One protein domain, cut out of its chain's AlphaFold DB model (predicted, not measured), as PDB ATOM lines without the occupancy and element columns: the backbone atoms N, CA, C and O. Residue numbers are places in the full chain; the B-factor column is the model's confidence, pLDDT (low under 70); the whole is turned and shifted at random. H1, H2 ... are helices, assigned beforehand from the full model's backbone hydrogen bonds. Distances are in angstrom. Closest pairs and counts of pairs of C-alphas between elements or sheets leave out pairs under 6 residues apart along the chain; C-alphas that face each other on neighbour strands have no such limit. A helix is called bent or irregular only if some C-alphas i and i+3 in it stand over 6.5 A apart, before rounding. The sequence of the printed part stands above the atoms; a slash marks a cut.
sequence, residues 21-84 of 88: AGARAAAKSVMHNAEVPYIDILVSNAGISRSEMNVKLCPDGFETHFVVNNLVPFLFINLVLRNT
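Overview. This is residues 21 to 84 of the 88 residues of an uncharacterized protein of Cladophialophora bantiana CBS 173.52 (UniProt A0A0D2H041). Two helices lie side by side and run the same way, the shorter H1 beside the later part of the longer H2, and a long loop without named elements, residues 32 to 63, runs from the end of H1 back past both helices and round to the start of H2. The loop also makes the length of this rod-like outline, which spans 43 by 21 by 17 A. The printed part has 64 residues, with two named helices, H1 then H2, and no named strand. The class is all helix, though under half of the residues, 29 of 64, are in named elements. The whole is loose, with a radius of gyration of the C-alphas of 13.8 A.

Arrangement. H1, residues 21 to 31, touches H2, residues 64 to 81, with 12 pairs of C-alphas within 8 A. The closest C-alphas are those of Ala 23 and Phe 76, 5.4 A apart. H2 touches H1 with residues 72 to 80 alone. The two helices run the same way at a shallow tilt of 28 degrees, with their centres 11.4 A apart. H2 has a kink of 29 degrees near residue 71, and it is irregular: C-alphas 69 and 72 are 7.0 A apart. In H1 every O i to N i+4 pair is within hydrogen-bond range; in H2 12 of 14 are.

Along the chain. H1 begins at C-alpha 21, (117.111, -52.525, 40.017), and measures 15.5 A from first to last C-alpha. H2 measures 24.2 A, from C-alpha 64 at (109.636, -64.244, 42.752) to C-alpha 81 at (107.676, -41.087, 49.331).

Size, cuts and confidence. The two C-alphas farthest apart are those of Ala 34 and Met 53, at 44.2 A. The link from H1 to H2 is long, with 32 residues, and the printed part has no cut. The mean pLDDT of the printed part is 88.4; residue 53 and residues 82 to 84 are under 70.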
ATOM      1  N   ALA A  21     116.505 -53.500  40.917       94.19
ATOM      2  CA  ALA A  21     117.111 -52.525  40.017       94.19
ATOM      3  C   ALA A  21     116.053 -51.820  39.152       94.19
ATOM      4  O   ALA A  21     116.093 -50.593  39.039       94.19
ATOM      5  N   GLY A  22     115.075 -52.566  38.623       93.75
ATOM      6  CA  GLY A  22     113.939 -52.023  37.879       93.75
ATOM      7  C   GLY A  22     113.122 -51.031  38.705       93.75
ATOM      8  O   GLY A  22     112.847 -49.923  38.245       93.75
ATOM      9  N   ALA A  23     112.841 -51.367  39.968       94.50
ATOM     10  CA  ALA A  23     112.167 -50.466  40.905       94.50
ATOM     11  C   ALA A  23     112.922 -49.138  41.104       94.50
ATOM     12  O   ALA A  23     112.329 -48.060  41.035       94.50
ATOM     13  N   ARG A  24     114.248 -49.196  41.306       95.38
ATOM     14  CA  ARG A  24     115.098 -47.998  41.447       95.38
ATOM     15  C   ARG A  24     115.115 -47.144  40.181       95.38
ATOM     16  O   ARG A  24     115.037 -45.919  40.276       95.38
ATOM     17  N   ALA A  25     115.206 -47.774  39.011       96.25
ATOM     18  CA  ALA A  25     115.202 -47.075  37.729       96.25
ATOM     19  C   ALA A  25     113.866 -46.357  37.481       96.25
ATOM     20  O   ALA A  25     113.862 -45.171  37.144       96.25
ATOM     21  N   ALA A  26     112.745 -47.037  37.733       95.69
ATOM     22  CA  ALA A  26     111.409 -46.460  37.616       95.69
ATOM     23  C   ALA A  26     111.211 -45.285  38.585       95.69
ATOM     24  O   ALA A  26     110.763 -44.215  38.173       95.69
ATOM     25  N   ALA A  27     111.611 -45.449  39.854       95.06
ATOM     26  CA  ALA A  27     111.526 -44.386  40.854       95.06
ATOM     27  C   ALA A  27     112.340 -43.157  40.422       95.06
ATOM     28  O   ALA A  27     111.839 -42.036  40.439       95.06
ATOM     29  N   LYS A  28     113.578 -43.360  39.952       94.75
ATOM     30  CA  LYS A  28     114.400 -42.269  39.415       94.75
ATOM     31  C   LYS A  28     113.709 -41.582  38.238       94.75
ATOM     32  O   LYS A  28     113.696 -40.357  38.191       94.75
ATOM     33  N   SER A  29     113.135 -42.346  37.312       94.75
ATOM     34  CA  SER A  29     112.480 -41.795  36.127       94.75
ATOM     35  C   SER A  29     111.245 -40.963  36.470       94.75
ATOM     36  O   SER A  29     111.081 -39.901  35.882       94.75
ATOM     37  N   VAL A  30     110.392 -41.400  37.406       93.88
ATOM     38  CA  VAL A  30     109.203 -40.616  37.783       93.88
ATOM     39  C   VAL A  30     109.576 -39.368  38.579       93.88
ATOM     40  O   VAL A  30     109.048 -38.302  38.296       93.88
ATOM     41  N   MET A  31     110.551 -39.458  39.490       91.12
ATOM     42  CA  MET A  31     110.983 -38.312  40.303       91.12
ATOM     43  C   MET A  31     111.650 -37.193  39.489       91.12
ATOM     44  O   MET A  31     111.663 -36.053  39.934       91.12
ATOM     45  N   HIS A  32     112.216 -37.503  38.320       91.50
ATOM     46  CA  HIS A  32     112.817 -36.506  37.422       91.50
ATOM     47  C   HIS A  32     111.897 -36.136  36.250       91.50
ATOM     48  O   HIS A  32     112.318 -35.419  35.341       91.50
ATOM     49  N   ASN A  33     110.656 -36.630  36.237       92.94
ATOM     50  CA  ASN A  33     109.701 -36.296  35.197       92.94
ATOM     51  C   ASN A  33     108.986 -34.985  35.548       92.94
ATOM     52  O   ASN A  33     108.118 -34.960  36.416       92.94
ATOM     53  N   ALA A  34     109.306 -33.906  34.829       92.06
ATOM     54  CA  ALA A  34     108.683 -32.593  35.019       92.06
ATOM     55  C   ALA A  34     107.155 -32.589  34.797       92.06
ATOM     56  O   ALA A  34     106.463 -31.678  35.239       92.06
ATOM     57  N   GLU A  35     106.614 -33.607  34.121       91.75
ATOM     58  CA  GLU A  35     105.176 -33.780  33.922       91.75
ATOM     59  C   GLU A  35     104.464 -34.403  35.137       91.75
ATOM     60  O   GLU A  35     103.233 -34.429  35.154       91.75
ATOM     61  N   VAL A  36     105.214 -34.893  36.134       90.75
ATOM     62  CA  VAL A  36     104.712 -35.495  37.383       90.75
ATOM     63  C   VAL A  36     105.332 -34.764  38.587       90.75
ATOM     64  O   VAL A  36     106.217 -35.297  39.255       90.75
ATOM     65  N   PRO A  37     104.904 -33.520  38.872       87.44
ATOM     66  CA  PRO A  37     105.498 -32.706  39.937       87.44
ATOM     67  C   PRO A  37     105.170 -33.206  41.353       87.44
ATOM     68  O   PRO A  37     105.927 -32.949  42.284       87.44
ATOM     69  N   TYR A  38     104.048 -33.905  41.525       88.12
ATOM     70  CA  TYR A  38     103.605 -34.469  42.796       88.12
ATOM     71  C   TYR A  38     102.834 -35.773  42.564       88.12
ATOM     72  O   TYR A  38     102.306 -36.021  41.478       88.12
ATOM     73  N   ILE A  39     102.794 -36.621  43.594       90.44
ATOM     74  CA  ILE A  39     102.048 -37.882  43.610       90.44
ATOM     75  C   ILE A  39     101.201 -37.890  44.880       90.44
ATOM     76  O   ILE A  39     101.723 -38.133  45.966       90.44
ATOM     77  N   ASP A  40      99.902 -37.634  44.739       91.31
ATOM     78  CA  ASP A  40      98.964 -37.661  45.872       91.31
ATOM     79  C   ASP A  40      98.546 -39.086  46.235       91.31
ATOM     80  O   ASP A  40      98.305 -39.414  47.396       91.31
ATOM     81  N   ILE A  41      98.429 -39.943  45.219       91.88
ATOM     82  CA  ILE A  41      97.907 -41.299  45.352       91.88
ATOM     83  C   ILE A  41      98.865 -42.258  44.662       91.88
ATOM     84  O   ILE A  41      99.169 -42.123  43.476       91.88
ATOM     85  N   LEU A  42      99.287 -43.277  45.406       92.12
ATOM     86  CA  LEU A  42     100.075 -44.385  44.896       92.12
ATOM     87  C   LEU A  42      99.308 -45.689  45.106       92.12
ATOM     88  O   LEU A  42      99.041 -46.091  46.235       92.12
ATOM     89  N   VAL A  43      98.965 -46.360  44.006       93.31
ATOM     90  CA  VAL A  43      98.239 -47.634  44.036       93.31
ATOM     91  C   VAL A  43      99.193 -48.769  43.684       93.31
ATOM     92  O   VAL A  43      99.515 -48.991  42.518       93.31
ATOM     93  N   SER A  44      99.620 -49.529  44.691       91.75
ATOM     94  CA  SER A  44     100.396 -50.753  44.482       91.75
ATOM     95  C   SER A  44      99.471 -51.941  44.216       91.75
ATOM     96  O   SER A  44      99.232 -52.767  45.092       91.75
ATOM     97  N   ASN A  45      98.915 -52.005  43.007       92.50
ATOM     98  CA  ASN A  45      97.964 -53.054  42.629       92.50
ATOM     99  C   ASN A  45      98.630 -54.316  42.063       92.50
ATOM    100  O   ASN A  45      98.084 -55.410  42.172       92.50
ATOM    101  N   ALA A  46      99.762 -54.166  41.376       91.06
ATOM    102  CA  ALA A  46     100.303 -55.259  40.589       91.06
ATOM    103  C   ALA A  46     100.900 -56.353  41.486       91.06
ATOM    104  O   ALA A  46     101.729 -56.078  42.352       91.06
ATOM    105  N   GLY A  47     100.476 -57.591  41.244       91.06
ATOM    106  CA  GLY A  47     100.904 -58.765  41.982       91.06
ATOM    107  C   GLY A  47     100.651 -60.039  41.184       91.06
ATOM    108  O   GLY A  47      99.800 -60.076  40.294       91.06
ATOM    109  N   ILE A  48     101.410 -61.081  41.503       90.81
ATOM    110  CA  ILE A  48     101.275 -62.413  40.919       90.81
ATOM    111  C   ILE A  48     100.856 -63.427  41.978       90.81
ATOM    112  O   ILE A  48     101.180 -63.315  43.159       90.81
ATOM    113  N   SER A  49     100.171 -64.466  41.520       88.44
ATOM    114  CA  SER A  49      99.990 -65.705  42.259       88.44
ATOM    115  C   SER A  49     100.414 -66.845  41.342       88.44
ATOM    116  O   SER A  49     100.002 -66.895  40.183       88.44
ATOM    117  N   ARG A  50     101.266 -67.739  41.833       78.06
ATOM    118  CA  ARG A  50     101.607 -69.004  41.173       78.06
ATOM    119  C   ARG A  50     101.109 -70.135  42.054       78.06
ATOM    120  O   ARG A  50     101.261 -70.107  43.272       78.06
ATOM    121  N   SER A  51     100.526 -71.129  41.400       72.38
ATOM    122  CA  SER A  51     100.078 -72.386  41.998       72.38
ATOM    123  C   SER A  51     101.186 -73.443  42.058       72.38
ATOM    124  O   SER A  51     100.997 -74.505  42.642       72.38
ATOM    125  N   GLU A  52     102.331 -73.184  41.426       71.12
ATOM    126  CA  GLU A  52     103.439 -74.129  41.333       71.12
ATOM    127  C   GLU A  52     104.203 -74.220  42.664       71.12
ATOM    128  O   GLU A  52     104.612 -73.202  43.215       71.12
ATOM    129  N   MET A  53     104.468 -75.442  43.143       65.31
ATOM    130  CA  MET A  53     105.231 -75.679  44.382       65.31
ATOM    131  C   MET A  53     106.730 -75.347  44.272       65.31
ATOM    132  O   MET A  53     107.433 -75.332  45.280       65.31
ATOM    133  N   ASN A  54     107.236 -75.091  43.063       77.00
ATOM    134  CA  ASN A  54     108.651 -74.813  42.846       77.00
ATOM    135  C   ASN A  54     108.947 -73.320  43.017       77.00
ATOM    136  O   ASN A  54     108.474 -72.477  42.248       77.00
ATOM    137  N   VAL A  55     109.794 -73.025  44.006       78.69
ATOM    138  CA  VAL A  55     110.354 -71.697  44.270       78.69
ATOM    139  C   VAL A  55     111.141 -71.236  43.046       78.69
ATOM    140  O   VAL A  55     112.141 -71.847  42.668       78.69
ATOM    141  N   LYS A  56     110.703 -70.136  42.430       83.88
ATOM    142  CA  LYS A  56     111.460 -69.455  41.378       83.88
ATOM    143  C   LYS A  56     112.193 -68.273  41.991       83.88
ATOM    144  O   LYS A  56     111.557 -67.417  42.607       83.88
ATOM    145  N   LEU A  57     113.502 -68.203  41.782       87.69
ATOM    146  CA  LEU A  57     114.305 -67.064  42.215       87.69
ATOM    147  C   LEU A  57     114.367 -65.994  41.120       87.69
ATOM    148  O   LEU A  57     114.458 -66.307  39.931       87.69
ATOM    149  N   CYS A  58     114.312 -64.732  41.531       82.50
ATOM    150  CA  CYS A  58     114.652 -63.601  40.683       82.50
ATOM    151  C   CYS A  58     116.185 -63.457  40.556       82.50
ATOM    152  O   CYS A  58     116.925 -64.099  41.310       82.50
ATOM    153  N   PRO A  59     116.688 -62.594  39.653       81.81
ATOM    154  CA  PRO A  59     118.125 -62.332  39.525       81.81
ATOM    155  C   PRO A  59     118.794 -61.855  40.825       81.81
ATOM    156  O   PRO A  59     119.979 -62.099  41.024       81.81
ATOM    157  N   ASP A  60     118.029 -61.221  41.720       77.62
ATOM    158  CA  ASP A  60     118.501 -60.738  43.023       77.62
ATOM    159  C   ASP A  60     118.546 -61.850  44.103       77.62
ATOM    160  O   ASP A  60     118.876 -61.577  45.255       77.62
ATOM    161  N   GLY A  61     118.208 -63.102  43.761       88.44
ATOM    162  CA  GLY A  61     118.293 -64.265  44.657       88.44
ATOM    163  C   GLY A  61     117.094 -64.472  45.590       88.44
ATOM    164  O   GLY A  61     117.120 -65.373  46.425       88.44
ATOM    165  N   PHE A  62     116.035 -63.674  45.447       90.75
ATOM    166  CA  PHE A  62     114.812 -63.774  46.249       90.75
ATOM    167  C   PHE A  62     113.708 -64.541  45.520       90.75
ATOM    168  O   PHE A  62     113.677 -64.603  44.292       90.75
ATOM    169  N   GLU A  63     112.763 -65.094  46.277       92.25
ATOM    170  CA  GLU A  63     111.578 -65.743  45.713       92.25
ATOM    171  C   GLU A  63     110.717 -64.734  44.925       92.25
ATOM    172  O   GLU A  63     110.503 -63.598  45.349       92.25
ATOM    173  N   THR A  64     110.248 -65.141  43.743       91.06
ATOM    174  CA  THR A  64     109.636 -64.244  42.752       91.06
ATOM    175  C   THR A  64     108.336 -63.593  43.238       91.06
ATOM    176  O   THR A  64     108.140 -62.407  42.985       91.06
ATOM    177  N   HIS A  65     107.442 -64.305  43.930       91.94
ATOM    178  CA  HIS A  65     106.213 -63.702  44.463       91.94
ATOM    179  C   HIS A  65     106.538 -62.674  45.529       91.94
ATOM    180  O   HIS A  65     105.935 -61.605  45.560       91.94
ATOM    181  N   PHE A  66     107.491 -62.984  46.402       92.00
ATOM    182  CA  PHE A  66     107.933 -62.069  47.431       92.00
ATOM    183  C   PHE A  66     108.534 -60.806  46.813       92.00
ATOM    184  O   PHE A  66     108.228 -59.700  47.253       92.00
ATOM    185  N   VAL A  67     109.302 -60.947  45.732       93.44
ATOM    186  CA  VAL A  67     109.856 -59.809  44.987       93.44
ATOM    187  C   VAL A  67     108.754 -58.956  44.370       93.44
ATOM    188  O   VAL A  67     108.691 -57.759  44.644       93.44
ATOM    189  N   VAL A  68     107.869 -59.573  43.584       93.19
ATOM    190  CA  VAL A  68     106.837 -58.863  42.816       93.19
ATOM    191  C   VAL A  68     105.787 -58.232  43.727       93.19
ATOM    192  O   VAL A  68     105.429 -57.073  43.534       93.19
ATOM    193  N   ASN A  69     105.309 -58.972  44.730       93.69
ATOM    194  CA  ASN A  69     104.171 -58.555  45.551       93.69
ATOM    195  C   ASN A  69     104.585 -57.714  46.762       93.69
ATOM    196  O   ASN A  69     103.752 -56.986  47.291       93.69
ATOM    197  N   ASN A  70     105.835 -57.827  47.230       94.25
ATOM    198  CA  ASN A  70     106.272 -57.162  48.458       94.25
ATOM    199  C   ASN A  70     107.524 -56.306  48.254       94.25
ATOM    200  O   ASN A  70     107.457 -55.097  48.465       94.25
ATOM    201  N   LEU A  71     108.661 -56.885  47.847       95.62
ATOM    202  CA  LEU A  71     109.938 -56.157  47.878       95.62
ATOM    203  C   LEU A  71     109.994 -54.991  46.889       95.62
ATOM    204  O   LEU A  71     110.432 -53.903  47.266       95.62
ATOM    205  N   VAL A  72     109.556 -55.193  45.642       95.44
ATOM    206  CA  VAL A  72     109.528 -54.116  44.645       95.44
ATOM    207  C   VAL A  72     108.552 -53.011  45.053       95.44
ATOM    208  O   VAL A  72     108.999 -51.864  45.119       95.44
ATOM    209  N   PRO A  73     107.276 -53.302  45.383       95.25
ATOM    210  CA  PRO A  73     106.363 -52.303  45.925       95.25
ATOM    211  C   PRO A  73     106.936 -51.532  47.109       95.25
ATOM    212  O   PRO A  73     106.981 -50.304  47.077       95.25
ATOM    213  N   PHE A  74     107.441 -52.240  48.122       94.44
ATOM    214  CA  PHE A  74     108.005 -51.629  49.321       94.44
ATOM    215  C   PHE A  74     109.146 -50.671  48.976       94.44
ATOM    216  O   PHE A  74     109.153 -49.522  49.421       94.44
ATOM    217  N   LEU A  75     110.097 -51.114  48.152       95.06
ATOM    218  CA  LEU A  75     111.231 -50.297  47.739       95.06
ATOM    219  C   LEU A  75     110.787 -49.076  46.924       95.06
ATOM    220  O   LEU A  75     111.206 -47.961  47.228       95.06
ATOM    221  N   PHE A  76     109.943 -49.273  45.910       95.12
ATOM    222  CA  PHE A  76     109.474 -48.200  45.034       95.12
ATOM    223  C   PHE A  76     108.709 -47.130  45.819       95.12
ATOM    224  O   PHE A  76     109.035 -45.949  45.710       95.12
ATOM    225  N   ILE A  77     107.762 -47.544  46.667       93.94
ATOM    226  CA  ILE A  77     106.987 -46.646  47.533       93.94
ATOM    227  C   ILE A  77     107.930 -45.814  48.405       93.94
ATOM    228  O   ILE A  77     107.821 -44.594  48.427       93.94
ATOM    229  N   ASN A  78     108.899 -46.440  49.079       92.88
ATOM    230  CA  ASN A  78     109.831 -45.717  49.948       92.88
ATOM    231  C   ASN A  78     110.714 -44.722  49.183       92.88
ATOM    232  O   ASN A  78     110.996 -43.643  49.699       92.88
ATOM    233  N   LEU A  79     111.159 -45.061  47.970       93.25
ATOM    234  CA  LEU A  79     111.972 -44.159  47.149       93.25
ATOM    235  C   LEU A  79     111.178 -42.931  46.699       93.25
ATOM    236  O   LEU A  79     111.701 -41.823  46.747       93.25
ATOM    237  N   VAL A  80     109.922 -43.131  46.303       91.50
ATOM    238  CA  VAL A  80     109.047 -42.051  45.841       91.50
ATOM    239  C   VAL A  80     108.555 -41.193  47.016       91.50
ATOM    240  O   VAL A  80     108.582 -39.971  46.921       91.50
ATOM    241  N   LEU A  81     108.181 -41.803  48.149       84.88
ATOM    242  CA  LEU A  81     107.676 -41.087  49.331       84.88
ATOM    243  C   LEU A  81     108.752 -40.310  50.095       84.88
ATOM    244  O   LEU A  81     108.474 -39.230  50.615       84.88
ATOM    245  N   ARG A  82     109.991 -40.821  50.177       68.75
ATOM    246  CA  ARG A  82     111.087 -40.107  50.864       68.75
ATOM    247  C   ARG A  82     111.393 -38.745  50.244       68.75
ATOM    248  O   ARG A  82     111.934 -37.893  50.937       68.75
ATOM    249  N   ASN A  83     111.024 -38.540  48.981       54.81
ATOM    250  CA  ASN A  83     111.200 -37.269  48.288       54.81
ATOM    251  C   ASN A  83     109.988 -36.328  48.409       54.81
ATOM    252  O   ASN A  83     110.124 -35.148  48.112       54.81
ATOM    253  N   THR A  84     108.819 -36.822  48.840       50.47
ATOM    254  CA  THR A  84     107.582 -36.023  48.929       50.47
ATOM    255  C   THR A  84     107.183 -35.667  50.364       50.47
ATOM    256  O   THR A  84     106.626 -34.598  50.576       50.47
TER     257      THR A  84